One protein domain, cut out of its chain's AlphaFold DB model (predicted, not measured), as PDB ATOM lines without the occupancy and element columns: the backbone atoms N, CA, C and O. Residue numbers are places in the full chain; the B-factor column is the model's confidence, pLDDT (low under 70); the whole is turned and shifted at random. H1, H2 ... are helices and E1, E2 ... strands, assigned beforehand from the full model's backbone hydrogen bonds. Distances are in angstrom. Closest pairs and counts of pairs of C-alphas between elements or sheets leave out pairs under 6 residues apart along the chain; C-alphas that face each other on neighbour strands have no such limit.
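Overview. This is residues 17 to 128 and 135 to 150 of the 151 residues of an uncharacterized protein of Myxococcales bacterium (UniProt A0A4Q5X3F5). A five-stranded sheet forms the middle of the domain, with H1 and H2 side by side over one face and H3 alone over the other. The three helices run along the strands, and long loops, residues 50 to 64 and 87 to 101, lead from E2 to E3 and from H2 to E4. The printed part has 128 residues, with three named helices and five named strands in the order E1 H1 E2 E3 H2 E4 E5 H3 along the chain; the sheet, order E1 E2 E3 E5 E4, is mixed. The class is mixed, helices and strands, with under half of the residues in named elements. The whole is compact, with a radius of gyration of the C-alphas of 13.5 A, and rounded, spanning 38 by 29 by 28 A.

Arrangement. E1, residues 22 to 25, is an edge strand, parallel to E2, residues 46 to 49; N 47 and O 22 are 2.8 A apart, within hydrogen-bond range. H1, residues 27 to 38, lies between them in the chain, a strand-helix-strand unit, two parallel neighbour strands with a helix between, whose crossover is right-handed. H1 is on the sheet at a height of 7.4 A, over E1 and only just over E2, on which 3 of its C-alphas fall; the closest C-alphas of H1 and E2, Gly 29 and Val 48, are 4.6 A apart. E3, residues 65 to 70, is parallel to E2, with N 66 and O 46 at 2.9 A. H2, residues 78 to 86, is on the same face as H1, 8.7 A over the sheet; its closest C-alpha pair with E3 is Ser 80 and Ser 67, 6.1 A. H1 and H2 are close but not clearly touching, at a shallow tilt of 15 degrees, the same way. E4, residues 102 to 106, and E5, residues 116 to 121, form an antiparallel hairpin, with N 105 and O 118 at 2.8 A. E5 is parallel to E3, with N 117 and O 65 at 2.8 A. H3, residues 140 to 148, is on the opposite face, over E3 at a height of 8.9 A; the C-alphas of Val 144 and Phe 66, their closest, are 7.5 A apart. In H1, H2 and H3 every O i to N i+4 pair is within hydrogen-bond range.

Along the chain. E1 begins at C-alpha 22, (1.898, -13.828, -15.609). H1 measures 16.2 A, E3 17.5 A and E5 17.0 A from first to last C-alpha. H3 ends at C-alpha 148, (-7.343, -16.730, -11.834).

Size, cuts and confidence. The two C-alphas farthest apart, Thr 59 and Asn 135, are 41.2 A apart. Residues 129 to 134 are not printed, and C-alphas 128 and 135 are 12.7 A apart across the cut. The links E2 to E3 and H2 to E4 are long. Mean pLDDT of the printed part is 93.2; residues 72 to 76 are under 70.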
ATOM      1  N   THR A  17      -5.987 -16.516 -26.225       89.94
ATOM      2  CA  THR A  17      -5.215 -15.293 -25.962       89.94
ATOM      3  C   THR A  17      -5.914 -14.328 -25.006       89.94
ATOM      4  O   THR A  17      -5.282 -13.401 -24.506       89.94
ATOM      5  N   SER A  18      -7.194 -14.558 -24.688       90.38
ATOM      6  CA  SER A  18      -7.892 -13.815 -23.635       90.38
ATOM      7  C   SER A  18      -7.553 -14.299 -22.220       90.38
ATOM      8  O   SER A  18      -7.925 -13.630 -21.259       90.38
ATOM      9  N   ARG A  19      -6.842 -15.431 -22.082       91.81
ATOM     10  CA  ARG A  19      -6.474 -16.092 -20.813       91.81
ATOM     11  C   ARG A  19      -4.972 -16.330 -20.719       91.81
ATOM     12  O   ARG A  19      -4.505 -17.462 -20.615       91.81
ATOM     13  N   VAL A  20      -4.218 -15.246 -20.868       94.19
ATOM     14  CA  VAL A  20      -2.764 -15.253 -20.704       94.19
ATOM     15  C   VAL A  20      -2.430 -14.498 -19.428       94.19
ATOM     16  O   VAL A  20      -2.656 -13.292 -19.329       94.19
ATOM     17  N   GLU A  21      -1.889 -15.204 -18.446       95.38
ATOM     18  CA  GLU A  21      -1.496 -14.658 -17.151       95.38
ATOM     19  C   GLU A  21       0.027 -14.658 -16.972       95.38
ATOM     20  O   GLU A  21       0.761 -15.400 -17.629       95.38
ATOM     21  N   LEU A  22       0.510 -13.817 -16.060       96.00
ATOM     22  CA  LEU A  22       1.898 -13.828 -15.609       96.00
ATOM     23  C   LEU A  22       1.994 -14.413 -14.208       96.00
ATOM     24  O   LEU A  22       1.315 -13.946 -13.300       96.00
ATOM     25  N   GLU A  23       2.907 -15.355 -14.008       97.75
ATOM     26  CA  GLU A  23       3.227 -15.908 -12.694       97.75
ATOM     27  C   GLU A  23       4.742 -16.034 -12.528       97.75
ATOM     28  O   GLU A  23       5.462 -16.362 -13.476       97.75
ATOM     29  N   GLY A  24       5.257 -15.744 -11.332       97.62
ATOM     30  CA  GLY A  24       6.695 -15.780 -11.101       97.62
ATOM     31  C   GLY A  24       7.093 -15.831  -9.636       97.62
ATOM     32  O   GLY A  24       6.438 -15.262  -8.766       97.62
ATOM     33  N   PHE A  25       8.227 -16.483  -9.381       97.31
ATOM     34  CA  PHE A  25       8.831 -16.636  -8.059       97.31
ATOM     35  C   PHE A  25      10.124 -15.828  -7.926       97.31
ATOM     36  O   PHE A  25      10.918 -15.792  -8.870       97.31
ATOM     37  N   SER A  26      10.397 -15.237  -6.756       94.56
ATOM     38  CA  SER A  26      11.667 -14.550  -6.474       94.56
ATOM     39  C   SER A  26      11.899 -13.391  -7.456       94.56
ATOM     40  O   SER A  26      10.996 -12.601  -7.731       94.56
ATOM     41  N   GLN A  27      13.080 -13.297  -8.062       95.50
ATOM     42  CA  GLN A  27      13.339 -12.354  -9.149       95.50
ATOM     43  C   GLN A  27      12.410 -12.566 -10.363       95.50
ATOM     44  O   GLN A  27      12.097 -11.614 -11.069       95.50
ATOM     45  N   GLY A  28      11.896 -13.781 -10.579       96.62
ATOM     46  CA  GLY A  28      10.836 -14.037 -11.557       96.62
ATOM     47  C   GLY A  28       9.513 -13.367 -11.176       96.62
ATOM     48  O   GLY A  28       8.828 -12.837 -12.040       96.62
ATOM     49  N   GLY A  29       9.187 -13.286  -9.884       95.94
ATOM     50  CA  GLY A  29       8.074 -12.472  -9.391       95.94
ATOM     51  C   GLY A  29       8.316 -10.978  -9.627       95.94
ATOM     52  O   GLY A  29       7.401 -10.236  -9.979       95.94
ATOM     53  N   ALA A  30       9.579 -10.553  -9.545       94.62
ATOM     54  CA  ALA A  30       9.954  -9.190  -9.881       94.62
ATOM     55  C   ALA A  30       9.831  -8.861 -11.377       94.62
ATOM     56  O   ALA A  30       9.412  -7.772 -11.775       94.62
ATOM     57  N   MET A  31      10.145  -9.836 -12.228       95.88
ATOM     58  CA  MET A  31       9.862  -9.761 -13.655       95.88
ATOM     59  C   MET A  31       8.355  -9.622 -13.912       95.88
ATOM     60  O   MET A  31       7.976  -8.801 -14.743       95.88
ATOM     61  N   VAL A  32       7.497 -10.351 -13.185       97.12
ATOM     62  CA  VAL A  32       6.033 -10.260 -13.339       97.12
ATOM     63  C   VAL A  32       5.523  -8.840 -13.114       97.12
ATOM     64  O   VAL A  32       4.883  -8.304 -14.015       97.12
ATOM     65  N   TRP A  33       5.835  -8.186 -11.986       95.12
ATOM     66  CA  TRP A  33       5.352  -6.812 -11.775       95.12
ATOM     67  C   TRP A  33       5.926  -5.823 -12.791       95.12
ATOM     68  O   TRP A  33       5.261  -4.866 -13.176       95.12
ATOM     69  N   THR A  34       7.151  -6.064 -13.262       95.69
ATOM     70  CA  THR A  34       7.794  -5.208 -14.263       95.69
ATOM     71  C   THR A  34       7.070  -5.314 -15.600       95.69
ATOM     72  O   THR A  34       6.749  -4.298 -16.213       95.69
ATOM     73  N   LEU A  35       6.785  -6.539 -16.047       96.06
ATOM     74  CA  LEU A  35       6.113  -6.794 -17.317       96.06
ATOM     75  C   LEU A  35       4.638  -6.405 -17.280       96.06
ATOM     76  O   LEU A  35       4.174  -5.817 -18.250       96.06
ATOM     77  N   ALA A  36       3.933  -6.668 -16.178       96.62
ATOM     78  CA  ALA A  36       2.538  -6.268 -16.007       96.62
ATOM     79  C   ALA A  36       2.358  -4.756 -16.233       96.62
ATOM     80  O   ALA A  36       1.472  -4.343 -16.974       96.62
ATOM     81  N   CYS A  37       3.257  -3.938 -15.678       97.06
ATOM     82  CA  CYS A  37       3.196  -2.486 -15.836       97.06
ATOM     83  C   CYS A  37       3.784  -1.971 -17.158       97.06
ATOM     84  O   CYS A  37       3.354  -0.931 -17.651       97.06
ATOM     85  N   ALA A  38       4.772  -2.660 -17.736       96.00
ATOM     86  CA  ALA A  38       5.381  -2.256 -19.006       96.00
ATOM     87  C   ALA A  38       4.551  -2.659 -20.239       96.00
ATOM     88  O   ALA A  38       4.760  -2.110 -21.320       96.00
ATOM     89  N   LEU A  39       3.650  -3.634 -20.095       95.19
ATOM     90  CA  LEU A  39       2.844  -4.208 -21.174       95.19
ATOM     91  C   LEU A  39       1.351  -4.198 -20.793       95.19
ATOM     92  O   LEU A  39       0.743  -5.267 -20.675       95.19
ATOM     93  N   PRO A  40       0.750  -3.011 -20.597       94.69
ATOM     94  CA  PRO A  40      -0.643  -2.904 -20.184       94.69
ATOM     95  C   PRO A  40      -1.585  -3.621 -21.163       94.69
ATOM     96  O   PRO A  40      -1.385  -3.603 -22.381       94.69
ATOM     97  N   GLY A  41      -2.591  -4.306 -20.615       92.06
ATOM     98  CA  GLY A  41      -3.605  -5.042 -21.378       92.06
ATOM     99  C   GLY A  41      -3.115  -6.310 -22.091       92.06
ATOM    100  O   GLY A  41      -3.909  -6.965 -22.761       92.06
ATOM    101  N   LYS A  42      -1.829  -6.680 -21.976       93.25
ATOM    102  CA  LYS A  42      -1.301  -7.926 -22.567       93.25
ATOM    103  C   LYS A  42      -1.553  -9.163 -21.723       93.25
ATOM    104  O   LYS A  42      -1.603 -10.256 -22.274       93.25
ATOM    105  N   PHE A  43      -1.690  -8.985 -20.417       95.38
ATOM    106  CA  PHE A  43      -1.910 -10.072 -19.481       95.38
ATOM    107  C   PHE A  43      -3.206  -9.837 -18.734       95.38
ATOM    108  O   PHE A  43      -3.520  -8.713 -18.344       95.38
ATOM    109  N   ARG A  44      -3.948 -10.919 -18.541       96.19
ATOM    110  CA  ARG A  44      -5.235 -10.904 -17.863       96.19
ATOM    111  C   ARG A  44      -5.099 -10.715 -16.358       96.19
ATOM    112  O   ARG A  44      -5.953 -10.087 -15.747       96.19
ATOM    113  N   ALA A  45      -4.046 -11.278 -15.774       97.94
ATOM    114  CA  ALA A  45      -3.747 -11.207 -14.352       97.94
ATOM    115  C   ALA A  45      -2.252 -11.430 -14.101       97.94
ATOM    116  O   ALA A  45      -1.541 -11.989 -14.945       97.94
ATOM    117  N   ALA A  46      -1.791 -11.010 -12.926       98.19
ATOM    118  CA  ALA A  46      -0.415 -11.168 -12.478       98.19
ATOM    119  C   ALA A  46      -0.353 -11.803 -11.080       98.19
ATOM    120  O   ALA A  46      -1.059 -11.391 -10.162       98.19
ATOM    121  N   VAL A  47       0.520 -12.797 -10.924       98.38
ATOM    122  CA  VAL A  47       0.706 -13.591  -9.709       98.38
ATOM    123  C   VAL A  47       2.183 -13.577  -9.312       98.38
ATOM    124  O   VAL A  47       3.069 -13.910 -10.099       98.38
ATOM    125  N   VAL A  48       2.474 -13.171  -8.080       97.56
ATOM    126  CA  VAL A  48       3.846 -13.018  -7.584       97.56
ATOM    127  C   VAL A  48       4.060 -13.846  -6.327       97.56
ATOM    128  O   VAL A  48       3.399 -13.636  -5.316       97.56
ATOM    129  N   HIS A  49       5.061 -14.717  -6.344       96.50
ATOM    130  CA  HIS A  49       5.454 -15.516  -5.190       96.50
ATOM    131  C   HIS A  49       6.811 -15.072  -4.662       96.50
ATOM    132  O   HIS A  49       7.815 -15.153  -5.371       96.50
ATOM    133  N   SER A  50       6.861 -14.612  -3.414       93.88
ATOM    134  CA  SER A  50       8.088 -14.132  -2.767       93.88
ATOM    135  C   SER A  50       8.918 -13.211  -3.673       93.88
ATOM    136  O   SER A  50      10.115 -13.411  -3.867       93.88
ATOM    137  N   GLY A  51       8.268 -12.261  -4.348       92.38
ATOM    138  CA  GLY A  51       8.922 -11.455  -5.376       92.38
ATOM    139  C   GLY A  51       9.923 -10.455  -4.791       92.38
ATOM    140  O   GLY A  51       9.638  -9.810  -3.785       92.38
ATOM    141  N   GLY A  52      11.082 -10.280  -5.435       90.00
ATOM    142  CA  GLY A  52      12.126  -9.375  -4.940       90.00
ATOM    143  C   GLY A  52      13.297  -9.173  -5.902       90.00
ATOM    144  O   GLY A  52      13.408  -9.838  -6.929       90.00
ATOM    145  N   GLY A  53      14.205  -8.262  -5.553       87.81
ATOM    146  CA  GLY A  53      15.484  -8.085  -6.256       87.81
ATOM    147  C   GLY A  53      15.470  -7.133  -7.457       87.81
ATOM    148  O   GLY A  53      16.536  -6.856  -7.999       87.81
ATOM    149  N   LEU A  54      14.311  -6.588  -7.840       88.69
ATOM    150  CA  LEU A  54      14.203  -5.435  -8.742       88.69
ATOM    151  C   LEU A  54      13.387  -4.333  -8.066       88.69
ATOM    152  O   LEU A  54      12.575  -4.604  -7.183       88.69
ATOM    153  N   ALA A  55      13.601  -3.088  -8.488       90.25
ATOM    154  CA  ALA A  55      12.777  -1.979  -8.030       90.25
ATOM    155  C   ALA A  55      11.326  -2.145  -8.513       90.25
ATOM    156  O   ALA A  55      11.081  -2.647  -9.613       90.25
ATOM    157  N   MET A  56      10.373  -1.683  -7.702       91.38
ATOM    158  CA  MET A  56       8.981  -1.582  -8.131       91.38
ATOM    159  C   MET A  56       8.835  -0.540  -9.255       91.38
ATOM    160  O   MET A  56       9.539   0.480  -9.243       91.38
ATOM    161  N   PRO A  57       7.924  -0.755 -10.221       92.69
ATOM    162  CA  PRO A  57       7.574   0.249 -11.217       92.69
ATOM    163  C   PRO A  57       7.042   1.521 -10.549       92.69
ATOM    164  O   PRO A  57       6.452   1.478  -9.474       92.69
ATOM    165  N   LYS A  58       7.233   2.674 -11.198       91.31
ATOM    166  CA  LYS A  58       6.709   3.959 -10.696       91.31
ATOM    167  C   LYS A  58       5.252   4.206 -11.093       91.31
ATOM    168  O   LYS A  58       4.569   4.985 -10.442       91.31
ATOM    169  N   THR A  59       4.819   3.589 -12.186       92.44
ATOM    170  CA  THR A  59       3.509   3.765 -12.821       92.44
ATOM    171  C   THR A  59       3.054   2.430 -13.383       92.44
ATOM    172  O   THR A  59       3.888   1.658 -13.861       92.44
ATOM    173  N   CYS A  60       1.752   2.171 -13.342       97.19
ATOM    174  CA  CYS A  60       1.145   0.943 -13.836       97.19
ATOM    175  C   CYS A  60      -0.315   1.208 -14.218       97.19
ATOM    176  O   CYS A  60      -0.939   2.081 -13.612       97.19
ATOM    177  N   GLU A  61      -0.846   0.472 -15.192       98.00
ATOM    178  CA  GLU A  61      -2.296   0.395 -15.409       98.00
ATOM    179  C   GLU A  61      -2.906  -0.710 -14.524       98.00
ATOM    180  O   GLU A  61      -2.184  -1.646 -14.160       98.00
ATOM    181  N   PRO A  62      -4.204  -0.623 -14.174       98.00
ATOM    182  CA  PRO A  62      -4.883  -1.647 -13.385       98.00
ATOM    183  C   PRO A  62      -4.795  -3.051 -13.992       98.00
ATOM    184  O   PRO A  62      -4.958  -3.244 -15.198       98.00
ATOM    185  N   ILE A  63      -4.555  -4.044 -13.136       98.19
ATOM    186  CA  ILE A  63      -4.498  -5.466 -13.495       98.19
ATOM    187  C   ILE A  63      -4.863  -6.316 -12.272       98.19
ATOM    188  O   ILE A  63      -4.318  -6.064 -11.196       98.19
ATOM    189  N   PRO A  64      -5.730  -7.345 -12.393       98.44
ATOM    190  CA  PRO A  64      -5.947  -8.302 -11.312       98.44
ATOM    191  C   PRO A  64      -4.615  -8.840 -10.783       98.44
ATOM    192  O   PRO A  64      -3.821  -9.412 -11.537       98.44
ATOM    193  N   PHE A  65      -4.365  -8.653  -9.488       98.12
ATOM    194  CA  PHE A  65      -3.072  -8.952  -8.883       98.12
ATOM    195  C   PHE A  65      -3.193  -9.883  -7.678       98.12
ATOM    196  O   PHE A  65      -4.012  -9.672  -6.786       98.12
ATOM    197  N   PHE A  66      -2.334 -10.892  -7.618       98.19
ATOM    198  CA  PHE A  66      -2.206 -11.798  -6.483       98.19
ATOM    199  C   PHE A  66      -0.746 -11.851  -6.047       98.19
ATOM    200  O   PHE A  66       0.144 -12.008  -6.884       98.19
ATOM    201  N   SER A  67      -0.466 -11.811  -4.745       96.50
ATOM    202  CA  SER A  67       0.882 -12.137  -4.276       96.50
ATOM    203  C   SER A  67       0.954 -12.904  -2.964       96.50
ATOM    204  O   SER A  67       0.055 -12.838  -2.124       96.50
ATOM    205  N   THR A  68       2.054 -13.647  -2.802       95.56
ATOM    206  CA  THR A  68       2.430 -14.327  -1.559       95.56
ATOM    207  C   THR A  68       3.801 -13.899  -1.062       95.56
ATOM    208  O   THR A  68       4.697 -13.617  -1.864       95.56
ATOM    209  N   LEU A  69       3.991 -13.911   0.257       93.25
ATOM    210  CA  LEU A  69       5.298 -13.728   0.891       93.25
ATOM    211  C   LEU A  69       5.349 -14.418   2.259       93.25
ATOM    212  O   LEU A  69       4.358 -14.436   2.994       93.25
ATOM    213  N   GLY A  70       6.521 -14.963   2.585       90.81
ATOM    214  CA  GLY A  70       6.829 -15.525   3.897       90.81
ATOM    215  C   GLY A  70       7.192 -14.446   4.917       90.81
ATOM    216  O   GLY A  70       7.743 -13.410   4.554       90.81
ATOM    217  N   HIS A  71       6.862 -14.673   6.187       75.44
ATOM    218  CA  HIS A  71       7.007 -13.689   7.264       75.44
ATOM    219  C   HIS A  71       8.282 -13.854   8.122       75.44
ATOM    220  O   HIS A  71       8.326 -13.389   9.259       75.44
ATOM    221  N   ASP A  72       9.377 -14.426   7.609       63.94
ATOM    222  CA  ASP A  72      10.674 -14.442   8.319       63.94
ATOM    223  C   ASP A  72      11.323 -13.045   8.507       63.94
ATOM    224  O   ASP A  72      12.418 -12.923   9.061       63.94
ATOM    225  N   GLY A  73      10.601 -11.970   8.166       52.91
ATOM    226  CA  GLY A  73      10.796 -10.643   8.741       52.91
ATOM    227  C   GLY A  73      10.123  -9.524   7.950       52.91
ATOM    228  O   GLY A  73      10.810  -8.839   7.200       52.91
ATOM    229  N   SER A  74       8.818  -9.316   8.182       49.97
ATOM    230  CA  SER A  74       7.973  -8.110   7.968       49.97
ATOM    231  C   SER A  74       6.660  -8.401   7.227       49.97
ATOM    232  O   SER A  74       6.576  -9.319   6.419       49.97
ATOM    233  N   GLY A  75       5.603  -7.685   7.629       61.41
ATOM    234  CA  GLY A  75       4.211  -7.886   7.224       61.41
ATOM    235  C   GLY A  75       3.910  -7.577   5.752       61.41
ATOM    236  O   GLY A  75       4.717  -7.821   4.864       61.41
ATOM    237  N   GLN A  76       2.692  -7.092   5.512       68.19
ATOM    238  CA  GLN A  76       2.082  -6.804   4.208       68.19
ATOM    239  C   GLN A  76       3.066  -6.401   3.088       68.19
ATOM    240  O   GLN A  76       3.908  -5.517   3.249       68.19
ATOM    241  N   GLY A  77       2.965  -7.085   1.945       75.56
ATOM    242  CA  GLY A  77       3.949  -7.021   0.870       75.56
ATOM    243  C   GLY A  77       3.933  -5.708   0.090       75.56
ATOM    244  O   GLY A  77       2.895  -5.257  -0.389       75.56
ATOM    245  N   MET A  78       5.122  -5.147  -0.153       84.56
ATOM    246  CA  MET A  78       5.306  -3.946  -0.984       84.56
ATOM    247  C   MET A  78       4.608  -4.058  -2.352       84.56
ATOM    248  O   MET A  78       4.063  -3.075  -2.852       84.56
ATOM    249  N   SER A  79       4.621  -5.247  -2.965       89.56
ATOM    250  CA  SER A  79       3.974  -5.473  -4.257       89.56
ATOM    251  C   SER A  79       2.448  -5.473  -4.154       89.56
ATOM    252  O   SER A  79       1.806  -4.820  -4.972       89.56
ATOM    253  N   SER A  80       1.855  -6.137  -3.156       93.69
ATOM    254  CA  SER A  80       0.396  -6.156  -3.006       93.69
ATOM    255  C   SER A  80      -0.162  -4.767  -2.718       93.69
ATOM    256  O   SER A  80      -1.163  -4.405  -3.320       93.69
ATOM    257  N   ASP A  81       0.507  -3.955  -1.895       94.25
ATOM    258  CA  ASP A  81       0.061  -2.581  -1.615       94.25
ATOM    259  C   ASP A  81       0.167  -1.670  -2.831       94.25
ATOM    260  O   ASP A  81      -0.743  -0.888  -3.105       94.25
ATOM    261  N   PHE A  82       1.252  -1.791  -3.596       95.31
ATOM    262  CA  PHE A  82       1.394  -1.061  -4.849       95.31
ATOM    263  C   PHE A  82       0.240  -1.369  -5.808       95.31
ATOM    264  O   PHE A  82      -0.425  -0.447  -6.278       95.31
ATOM    265  N   PHE A  83      -0.036  -2.650  -6.069       96.94
ATOM    266  CA  PHE A  83      -1.114  -3.030  -6.983       96.94
ATOM    267  C   PHE A  83      -2.504  -2.794  -6.392       96.94
ATOM    268  O   PHE A  83      -3.430  -2.511  -7.140       96.94
ATOM    269  N   ALA A  84      -2.670  -2.827  -5.069       97.25
ATOM    270  CA  ALA A  84      -3.895  -2.383  -4.417       97.25
ATOM    271  C   ALA A  84      -4.176  -0.903  -4.711       97.25
ATOM    272  O   ALA A  84      -5.278  -0.586  -5.142       97.25
ATOM    273  N   MET A  85      -3.181  -0.017  -4.572       96.69
ATOM    274  CA  MET A  85      -3.339   1.400  -4.935       96.69
ATOM    275  C   MET A  85      -3.629   1.591  -6.425       96.69
ATOM    276  O   MET A  85      -4.498   2.381  -6.780       96.69
ATOM    277  N   VAL A  86      -2.909   0.876  -7.295       97.25
ATOM    278  CA  VAL A  86      -3.112   0.939  -8.753       97.25
ATOM    279  C   VAL A  86      -4.526   0.495  -9.135       97.25
ATOM    280  O   VAL A  86      -5.142   1.118  -9.991       97.25
ATOM    281  N   ASN A  87      -5.052  -0.535  -8.476       98.19
ATOM    282  CA  ASN A  87      -6.376  -1.098  -8.734       98.19
ATOM    283  C   ASN A  87      -7.516  -0.390  -7.973       98.19
ATOM    284  O   ASN A  87      -8.607  -0.943  -7.842       98.19
ATOM    285  N   GLY A  88      -7.266   0.791  -7.400       98.12
ATOM    286  CA  GLY A  88      -8.280   1.579  -6.688       98.12
ATOM    287  C   GLY A  88      -8.664   1.050  -5.302       98.12
ATOM    288  O   GLY A  88      -9.521   1.628  -4.640       98.12
ATOM    289  N   CYS A  89      -8.026  -0.018  -4.820       98.06
ATOM    290  CA  CYS A  89      -8.335  -0.607  -3.526       98.06
ATOM    291  C   CYS A  89      -7.920   0.300  -2.353       98.06
ATOM    292  O   CYS A  89      -6.947   1.054  -2.411       98.06
ATOM    293  N   MET A  90      -8.595   0.133  -1.215       96.50
ATOM    294  CA  MET A  90      -8.159   0.700   0.060       96.50
ATOM    295  C   MET A  90      -6.965  -0.089   0.605       96.50
ATOM    296  O   MET A  90      -7.069  -1.294   0.838       96.50
ATOM    297  N   VAL A  91      -5.846   0.598   0.849       93.44
ATOM    298  CA  VAL A  91      -4.689   0.014   1.539       93.44
ATOM    299  C   VAL A  91      -4.891   0.145   3.046       93.44
ATOM    300  O   VAL A  91      -4.776   1.229   3.617       93.44
ATOM    301  N   GLU A  92      -5.209  -0.979   3.679       88.88
ATOM    302  CA  GLU A  92      -5.318  -1.135   5.130       88.88
ATOM    303  C   GLU A  92      -4.369  -2.233   5.611       88.88
ATOM    304  O   GLU A  92      -3.923  -3.055   4.811       88.88
ATOM    305  N   SER A  93      -4.077  -2.259   6.912       89.00
ATOM    306  CA  SER A  93      -3.285  -3.340   7.500       89.00
ATOM    307  C   SER A  93      -4.022  -4.670   7.343       89.00
ATOM    308  O   SER A  93      -5.154  -4.822   7.808       89.00
ATOM    309  N   LEU A  94      -3.373  -5.629   6.684       88.94
ATOM    310  CA  LEU A  94      -3.914  -6.972   6.487       88.94
ATOM    311  C   LEU A  94      -3.486  -7.940   7.603       88.94
ATOM    312  O   LEU A  94      -2.428  -7.744   8.203       88.94
ATOM    313  N   PRO A  95      -4.277  -9.000   7.873       88.62
ATOM    314  CA  PRO A  95      -3.914 -10.029   8.842       88.62
ATOM    315  C   PRO A  95      -2.551 -10.662   8.550       88.62
ATOM    316  O   PRO A  95      -2.248 -11.016   7.408       88.62
ATOM    317  N   GLU A  96      -1.758 -10.851   9.601       87.62
ATOM    318  CA  GLU A  96      -0.532 -11.643   9.535       87.62
ATOM    319  C   GLU A  96      -0.842 -13.144   9.495       87.62
ATOM    320  O   GLU A  96      -1.930 -13.598   9.872       87.62
ATOM    321  N   ALA A  97       0.131 -13.928   9.036       91.56
ATOM    322  CA  ALA A  97       0.026 -15.377   9.062       91.56
ATOM    323  C   ALA A  97       0.161 -15.913  10.497       91.56
ATOM    324  O   ALA A  97       1.037 -15.463  11.238       91.56
ATOM    325  N   PRO A  98      -0.658 -16.900  10.901       91.50
ATOM    326  CA  PRO A  98      -0.444 -17.591  12.164       91.50
ATOM    327  C   PRO A  98       0.816 -18.462  12.092       91.50
ATOM    328  O   PRO A  98       1.187 -18.943  11.021       91.50
ATOM    329  N   THR A  99       1.423 -18.750  13.247       91.88
ATOM    330  CA  THR A  99       2.520 -19.723  13.333       91.88
ATOM    331  C   THR A  99       2.103 -21.065  12.729       91.88
ATOM    332  O   THR A  99       1.072 -21.635  13.087       91.88
ATOM    333  N   GLY A 100       2.926 -21.571  11.819       93.19
ATOM    334  CA  GLY A 100       2.729 -22.805  11.085       93.19
ATOM    335  C   GLY A 100       1.624 -22.754  10.030       93.19
ATOM    336  O   GLY A 100       1.233 -23.828   9.577       93.19
ATOM    337  N   GLY A 101       1.099 -21.584   9.658       94.56
ATOM    338  CA  GLY A 101      -0.001 -21.470   8.697       94.56
ATOM    339  C   GLY A 101       0.099 -20.276   7.753       94.56
ATOM    340  O   GLY A 101       1.133 -19.615   7.654       94.56
ATOM    341  N   HIS A 102      -1.001 -19.991   7.057       95.00
ATOM    342  CA  HIS A 102      -1.135 -18.860   6.140       95.00
ATOM    343  C   HIS A 102      -2.410 -18.053   6.404       95.00
ATOM    344  O   HIS A 102      -3.350 -18.524   7.048       95.00
ATOM    345  N   ALA A 103      -2.436 -16.824   5.894       94.19
ATOM    346  CA  ALA A 103      -3.596 -15.947   5.906       94.19
ATOM    347  C   ALA A 103      -3.732 -15.259   4.545       94.19
ATOM    348  O   ALA A 103      -2.834 -14.532   4.125       94.19
ATOM    349  N   CYS A 104      -4.864 -15.473   3.870       95.19
ATOM    350  CA  CYS A 104      -5.181 -14.868   2.578       95.19
ATOM    351  C   CYS A 104      -6.311 -13.846   2.709       95.19
ATOM    352  O   CYS A 104      -7.370 -14.152   3.256       95.19
ATOM    353  N   THR A 105      -6.118 -12.650   2.157       94.81
ATOM    354  CA  THR A 105      -7.090 -11.554   2.197       94.81
ATOM    355  C   THR A 105      -7.227 -10.896   0.826       94.81
ATOM    356  O   THR A 105      -6.237 -10.605   0.159       94.81
ATOM    357  N   ASN A 106      -8.469 -10.647   0.405       96.38
ATOM    358  CA  ASN A 106      -8.744  -9.737  -0.705       96.38
ATOM    359  C   ASN A 106      -8.731  -8.303  -0.175       96.38
ATOM    360  O   ASN A 106      -9.376  -8.025   0.840       96.38
ATOM    361  N   TYR A 107      -8.062  -7.398  -0.881       96.75
ATOM    362  CA  TYR A 107      -8.211  -5.971  -0.619       96.75
ATOM    363  C   TYR A 107      -9.654  -5.537  -0.901       96.75
ATOM    364  O   TYR A 107     -10.369  -6.144  -1.705       96.75
ATOM    365  N   LYS A 108     -10.096  -4.489  -0.208       97.19
ATOM    366  CA  LYS A 108     -11.461  -3.960  -0.308       97.19
ATOM    367  C   LYS A 108     -11.491  -2.686  -1.139       97.19
ATOM    368  O   LYS A 108     -10.502  -1.964  -1.208       97.19
ATOM    369  N   GLY A 109     -12.657  -2.386  -1.706       97.62
ATOM    370  CA  GLY A 109     -12.897  -1.131  -2.420       97.62
ATOM    371  C   GLY A 109     -12.136  -0.996  -3.737       97.62
ATOM    372  O   GLY A 109     -11.984   0.121  -4.198       97.62
ATOM    373  N   CYS A 110     -11.641  -2.100  -4.300       98.00
ATOM    374  CA  CYS A 110     -10.999  -2.105  -5.611       98.00
ATOM    375  C   CYS A 110     -11.986  -1.713  -6.713       98.00
ATOM    376  O   CYS A 110     -13.186  -1.971  -6.587       98.00
ATOM    377  N   ASP A 111     -11.457  -1.166  -7.803       98.12
ATOM    378  CA  ASP A 111     -12.221  -0.921  -9.020       98.12
ATOM    379  C   ASP A 111     -12.765  -2.237  -9.600       98.12
ATOM    380  O   ASP A 111     -12.147  -3.308  -9.504       98.12
ATOM    381  N   ASP A 112     -13.939  -2.156 -10.228       96.44
ATOM    382  CA  ASP A 112     -14.605  -3.310 -10.830       96.44
ATOM    383  C   ASP A 112     -13.698  -3.986 -11.870       96.44
ATOM    384  O   ASP A 112     -13.209  -3.360 -12.810       96.44
ATOM    385  N   GLY A 113     -13.494  -5.297 -11.713       95.62
ATOM    386  CA  GLY A 113     -12.647  -6.095 -12.601       95.62
ATOM    387  C   GLY A 113     -11.157  -6.098 -12.253       95.62
ATOM    388  O   GLY A 113     -10.413  -6.830 -12.900       95.62
ATOM    389  N   PHE A 114     -10.721  -5.377 -11.212       97.81
ATOM    390  CA  PHE A 114      -9.313  -5.297 -10.801       97.81
ATOM    391  C   PHE A 114      -9.098  -5.720  -9.335       97.81
ATOM    392  O   PHE A 114      -8.629  -4.935  -8.514       97.81
ATOM    393  N   PRO A 115      -9.433  -6.962  -8.939       98.06
ATOM    394  CA  PRO A 115      -9.200  -7.407  -7.570       98.06
ATOM    395  C   PRO A 115      -7.700  -7.520  -7.258       98.06
ATOM    396  O   PRO A 115      -6.919  -8.017  -8.073       98.06
ATOM    397  N   THR A 116      -7.323  -7.160  -6.029       97.94
ATOM    398  CA  THR A 116      -5.997  -7.455  -5.463       97.94
ATOM    399  C   THR A 116      -6.130  -8.438  -4.300       97.94
ATOM    400  O   THR A 116      -6.931  -8.221  -3.388       97.94
ATOM    401  N   ARG A 117      -5.347  -9.523  -4.307       97.12
ATOM    402  CA  ARG A 117      -5.310 -10.551  -3.251       97.12
ATOM    403  C   ARG A 117      -3.898 -10.716  -2.699       97.12
ATOM    404  O   ARG A 117      -2.922 -10.735  -3.440       97.12
ATOM    405  N   TRP A 118      -3.806 -10.869  -1.388       95.56
ATOM    406  CA  TRP A 118      -2.557 -11.061  -0.663       95.56
ATOM    407  C   TRP A 118      -2.637 -12.297   0.222       95.56
ATOM    408  O   TRP A 118      -3.636 -12.476   0.916       95.56
ATOM    409  N   CYS A 119      -1.582 -13.109   0.239       95.31
ATOM    410  CA  CYS A 119      -1.432 -14.202   1.192       95.31
ATOM    411  C   CYS A 119      -0.077 -14.148   1.905       95.31
ATOM    412  O   CYS A 119       0.969 -14.376   1.295       95.31
ATOM    413  N   ALA A 120      -0.100 -13.925   3.215       94.19
ATOM    414  CA  ALA A 120       1.069 -14.113   4.067       94.19
ATOM    415  C   ALA A 120       1.153 -15.570   4.536       94.19
ATOM    416  O   ALA A 120       0.122 -16.231   4.695       94.19
ATOM    417  N   TYR A 121       2.359 -16.062   4.821       93.88
ATOM    418  CA  TYR A 121       2.548 -17.369   5.454       93.88
ATOM    419  C   TYR A 121       3.729 -17.404   6.424       93.88
ATOM    420  O   TYR A 121       4.697 -16.659   6.275       93.88
ATOM    421  N   ASP A 122       3.653 -18.295   7.410       92.94
ATOM    422  CA  ASP A 122       4.778 -18.606   8.285       92.94
ATOM    423  C   ASP A 122       5.766 -19.520   7.553       92.94
ATOM    424  O   ASP A 122       5.501 -20.695   7.285       92.94
ATOM    425  N   GLY A 123       6.893 -18.944   7.155       91.06
ATOM    426  CA  GLY A 123       7.921 -19.603   6.369       91.06
ATOM    427  C   GLY A 123       8.815 -18.591   5.665       91.06
ATOM    428  O   GLY A 123       8.589 -17.387   5.740       91.06
ATOM    429  N   GLY A 124       9.834 -19.098   4.975       91.19
ATOM    430  CA  GLY A 124      10.800 -18.261   4.265       91.19
ATOM    431  C   GLY A 124      10.505 -18.086   2.776       91.19
ATOM    432  O   GLY A 124       9.374 -18.211   2.295       91.19
ATOM    433  N   HIS A 125      11.570 -17.835   2.024       92.75
ATOM    434  CA  HIS A 125      11.541 -17.583   0.583       92.75
ATOM    435  C   HIS A 125      11.226 -18.842  -0.243       92.75
ATOM    436  O   HIS A 125      12.117 -19.629  -0.569       92.75
ATOM    437  N   THR A 126       9.956 -19.048  -0.602       94.19
ATOM    438  CA  THR A 126       9.499 -20.223  -1.367       94.19
ATOM    439  C   THR A 126       8.267 -19.901  -2.222       94.19
ATOM    440  O   THR A 126       7.470 -19.041  -1.844       94.19
ATOM    441  N   PRO A 127       8.068 -20.566  -3.378       95.50
ATOM    442  CA  PRO A 127       6.821 -20.453  -4.132       95.50
ATOM    443  C   PRO A 127       5.725 -21.402  -3.641       95.50
ATOM    444  O   PRO A 127       4.562 -21.220  -3.980       95.50
ATOM    445  N   ALA A 128       6.085 -22.426  -2.864       96.56
ATOM    446  CA  ALA A 128       5.182 -23.502  -2.469       96.56
ATOM    447  C   ALA A 128       5.244 -23.750  -0.950       96.56
ATOM    448  O   ALA A 128       5.636 -24.838  -0.521       96.56
ATOM    449  N   ASN A 135       1.462 -32.488   5.419       92.69
ATOM    450  CA  ASN A 135       2.308 -33.498   4.758       92.69
ATOM    451  C   ASN A 135       2.995 -32.988   3.474       92.69
ATOM    452  O   ASN A 135       3.055 -33.692   2.468       92.69
ATOM    453  N   GLY A 136       3.479 -31.743   3.489       91.50
ATOM    454  CA  GLY A 136       4.146 -31.127   2.339       91.50
ATOM    455  C   GLY A 136       3.208 -30.678   1.210       91.50
ATOM    456  O   GLY A 136       3.681 -30.283   0.146       91.50
ATOM    457  N   LYS A 137       1.885 -30.714   1.406       96.75
ATOM    458  CA  LYS A 137       0.921 -30.192   0.435       96.75
ATOM    459  C   LYS A 137       0.807 -28.671   0.554       96.75
ATOM    460  O   LYS A 137       0.411 -28.157   1.598       96.75
ATOM    461  N   SER A 138       1.120 -27.963  -0.529       97.81
ATOM    462  CA  SER A 138       0.955 -26.507  -0.603       97.81
ATOM    463  C   SER A 138      -0.501 -26.115  -0.858       97.81
ATOM    464  O   SER A 138      -1.211 -26.813  -1.585       97.81
ATOM    465  N   TRP A 139      -0.914 -24.994  -0.266       97.62
ATOM    466  CA  TRP A 139      -2.204 -24.324  -0.471       97.62
ATOM    467  C   TRP A 139      -2.186 -23.340  -1.656       97.62
ATOM    468  O   TRP A 139      -3.243 -22.947  -2.154       97.62
ATOM    469  N   VAL A 140      -0.995 -22.948  -2.134       98.12
ATOM    470  CA  VAL A 140      -0.830 -21.931  -3.186       98.12
ATOM    471  C   VAL A 140      -1.568 -22.290  -4.478       98.12
ATOM    472  O   VAL A 140      -2.299 -21.432  -4.969       98.12
ATOM    473  N   PRO A 141      -1.480 -23.523  -5.025       97.88
ATOM    474  CA  PRO A 141      -2.172 -23.843  -6.274       97.88
ATOM    475  C   PRO A 141      -3.691 -23.654  -6.196       97.88
ATOM    476  O   PRO A 141      -4.316 -23.253  -7.175       97.88
ATOM    477  N   GLN A 142      -4.301 -23.937  -5.040       97.81
ATOM    478  CA  GLN A 142      -5.741 -23.768  -4.841       97.81
ATOM    479  C   GLN A 142      -6.125 -22.287  -4.786       97.81
ATOM    480  O   GLN A 142      -7.115 -21.896  -5.403       97.81
ATOM    481  N   GLU A 143      -5.330 -21.471  -4.096       98.19
ATOM    482  CA  GLU A 143      -5.539 -20.026  -3.985       98.19
ATOM    483  C   GLU A 143      -5.331 -19.304  -5.321       98.19
ATOM    484  O   GLU A 143      -6.185 -18.520  -5.740       98.19
ATOM    485  N   VAL A 144      -4.250 -19.625  -6.037       98.25
ATOM    486  CA  VAL A 144      -3.953 -19.062  -7.361       98.25
ATOM    487  C   VAL A 144      -5.039 -19.446  -8.358       98.25
ATOM    488  O   VAL A 144      -5.597 -18.574  -9.018       98.25
ATOM    489  N   TRP A 145      -5.424 -20.724  -8.432       97.50
ATOM    490  CA  TRP A 145      -6.495 -21.138  -9.341       97.50
ATOM    491  C   TRP A 145      -7.840 -20.499  -8.989       97.50
ATOM    492  O   TRP A 145      -8.581 -20.080  -9.877       97.50
ATOM    493  N   GLY A 146      -8.158 -20.403  -7.694       97.75
ATOM    494  CA  GLY A 146      -9.360 -19.736  -7.202       97.75
ATOM    495  C   GLY A 146      -9.404 -18.247  -7.548       97.75
ATOM    496  O   GLY A 146     -10.489 -17.708  -7.767       97.75
ATOM    497  N   PHE A 147      -8.247 -17.597  -7.634       98.12
ATOM    498  CA  PHE A 147      -8.107 -16.222  -8.094       98.12
ATOM    499  C   PHE A 147      -8.244 -16.105  -9.618       98.12
ATOM    500  O   PHE A 147      -9.126 -15.399 -10.098       98.12
ATOM    501  N   LEU A 148      -7.437 -16.854 -10.376       96.69
ATOM    502  CA  LEU A 148      -7.343 -16.730 -11.834       96.69
ATOM    503  C   LEU A 148      -8.639 -17.075 -12.579       96.69
ATOM    504  O   LEU A 148      -8.874 -16.588 -13.679       96.69
ATOM    505  N   LYS A 149      -9.505 -17.901 -11.987       94.81
ATOM    506  CA  LYS A 149     -10.777 -18.301 -12.604       94.81
ATOM    507  C   LYS A 149     -11.919 -17.287 -12.466       94.81
ATOM    508  O   LYS A 149     -13.033 -17.603 -12.880       94.81
ATOM    509  N   GLN A 150     -11.706 -16.166 -11.771       91.00
ATOM    510  CA  GLN A 150     -12.767 -15.190 -11.470       91.00
ATOM    511  C   GLN A 150     -13.115 -14.299 -12.657       91.00
ATOM    512  O   GLN A 150     -14.211 -13.744 -12.704       91.00
TER     513      GLN A 150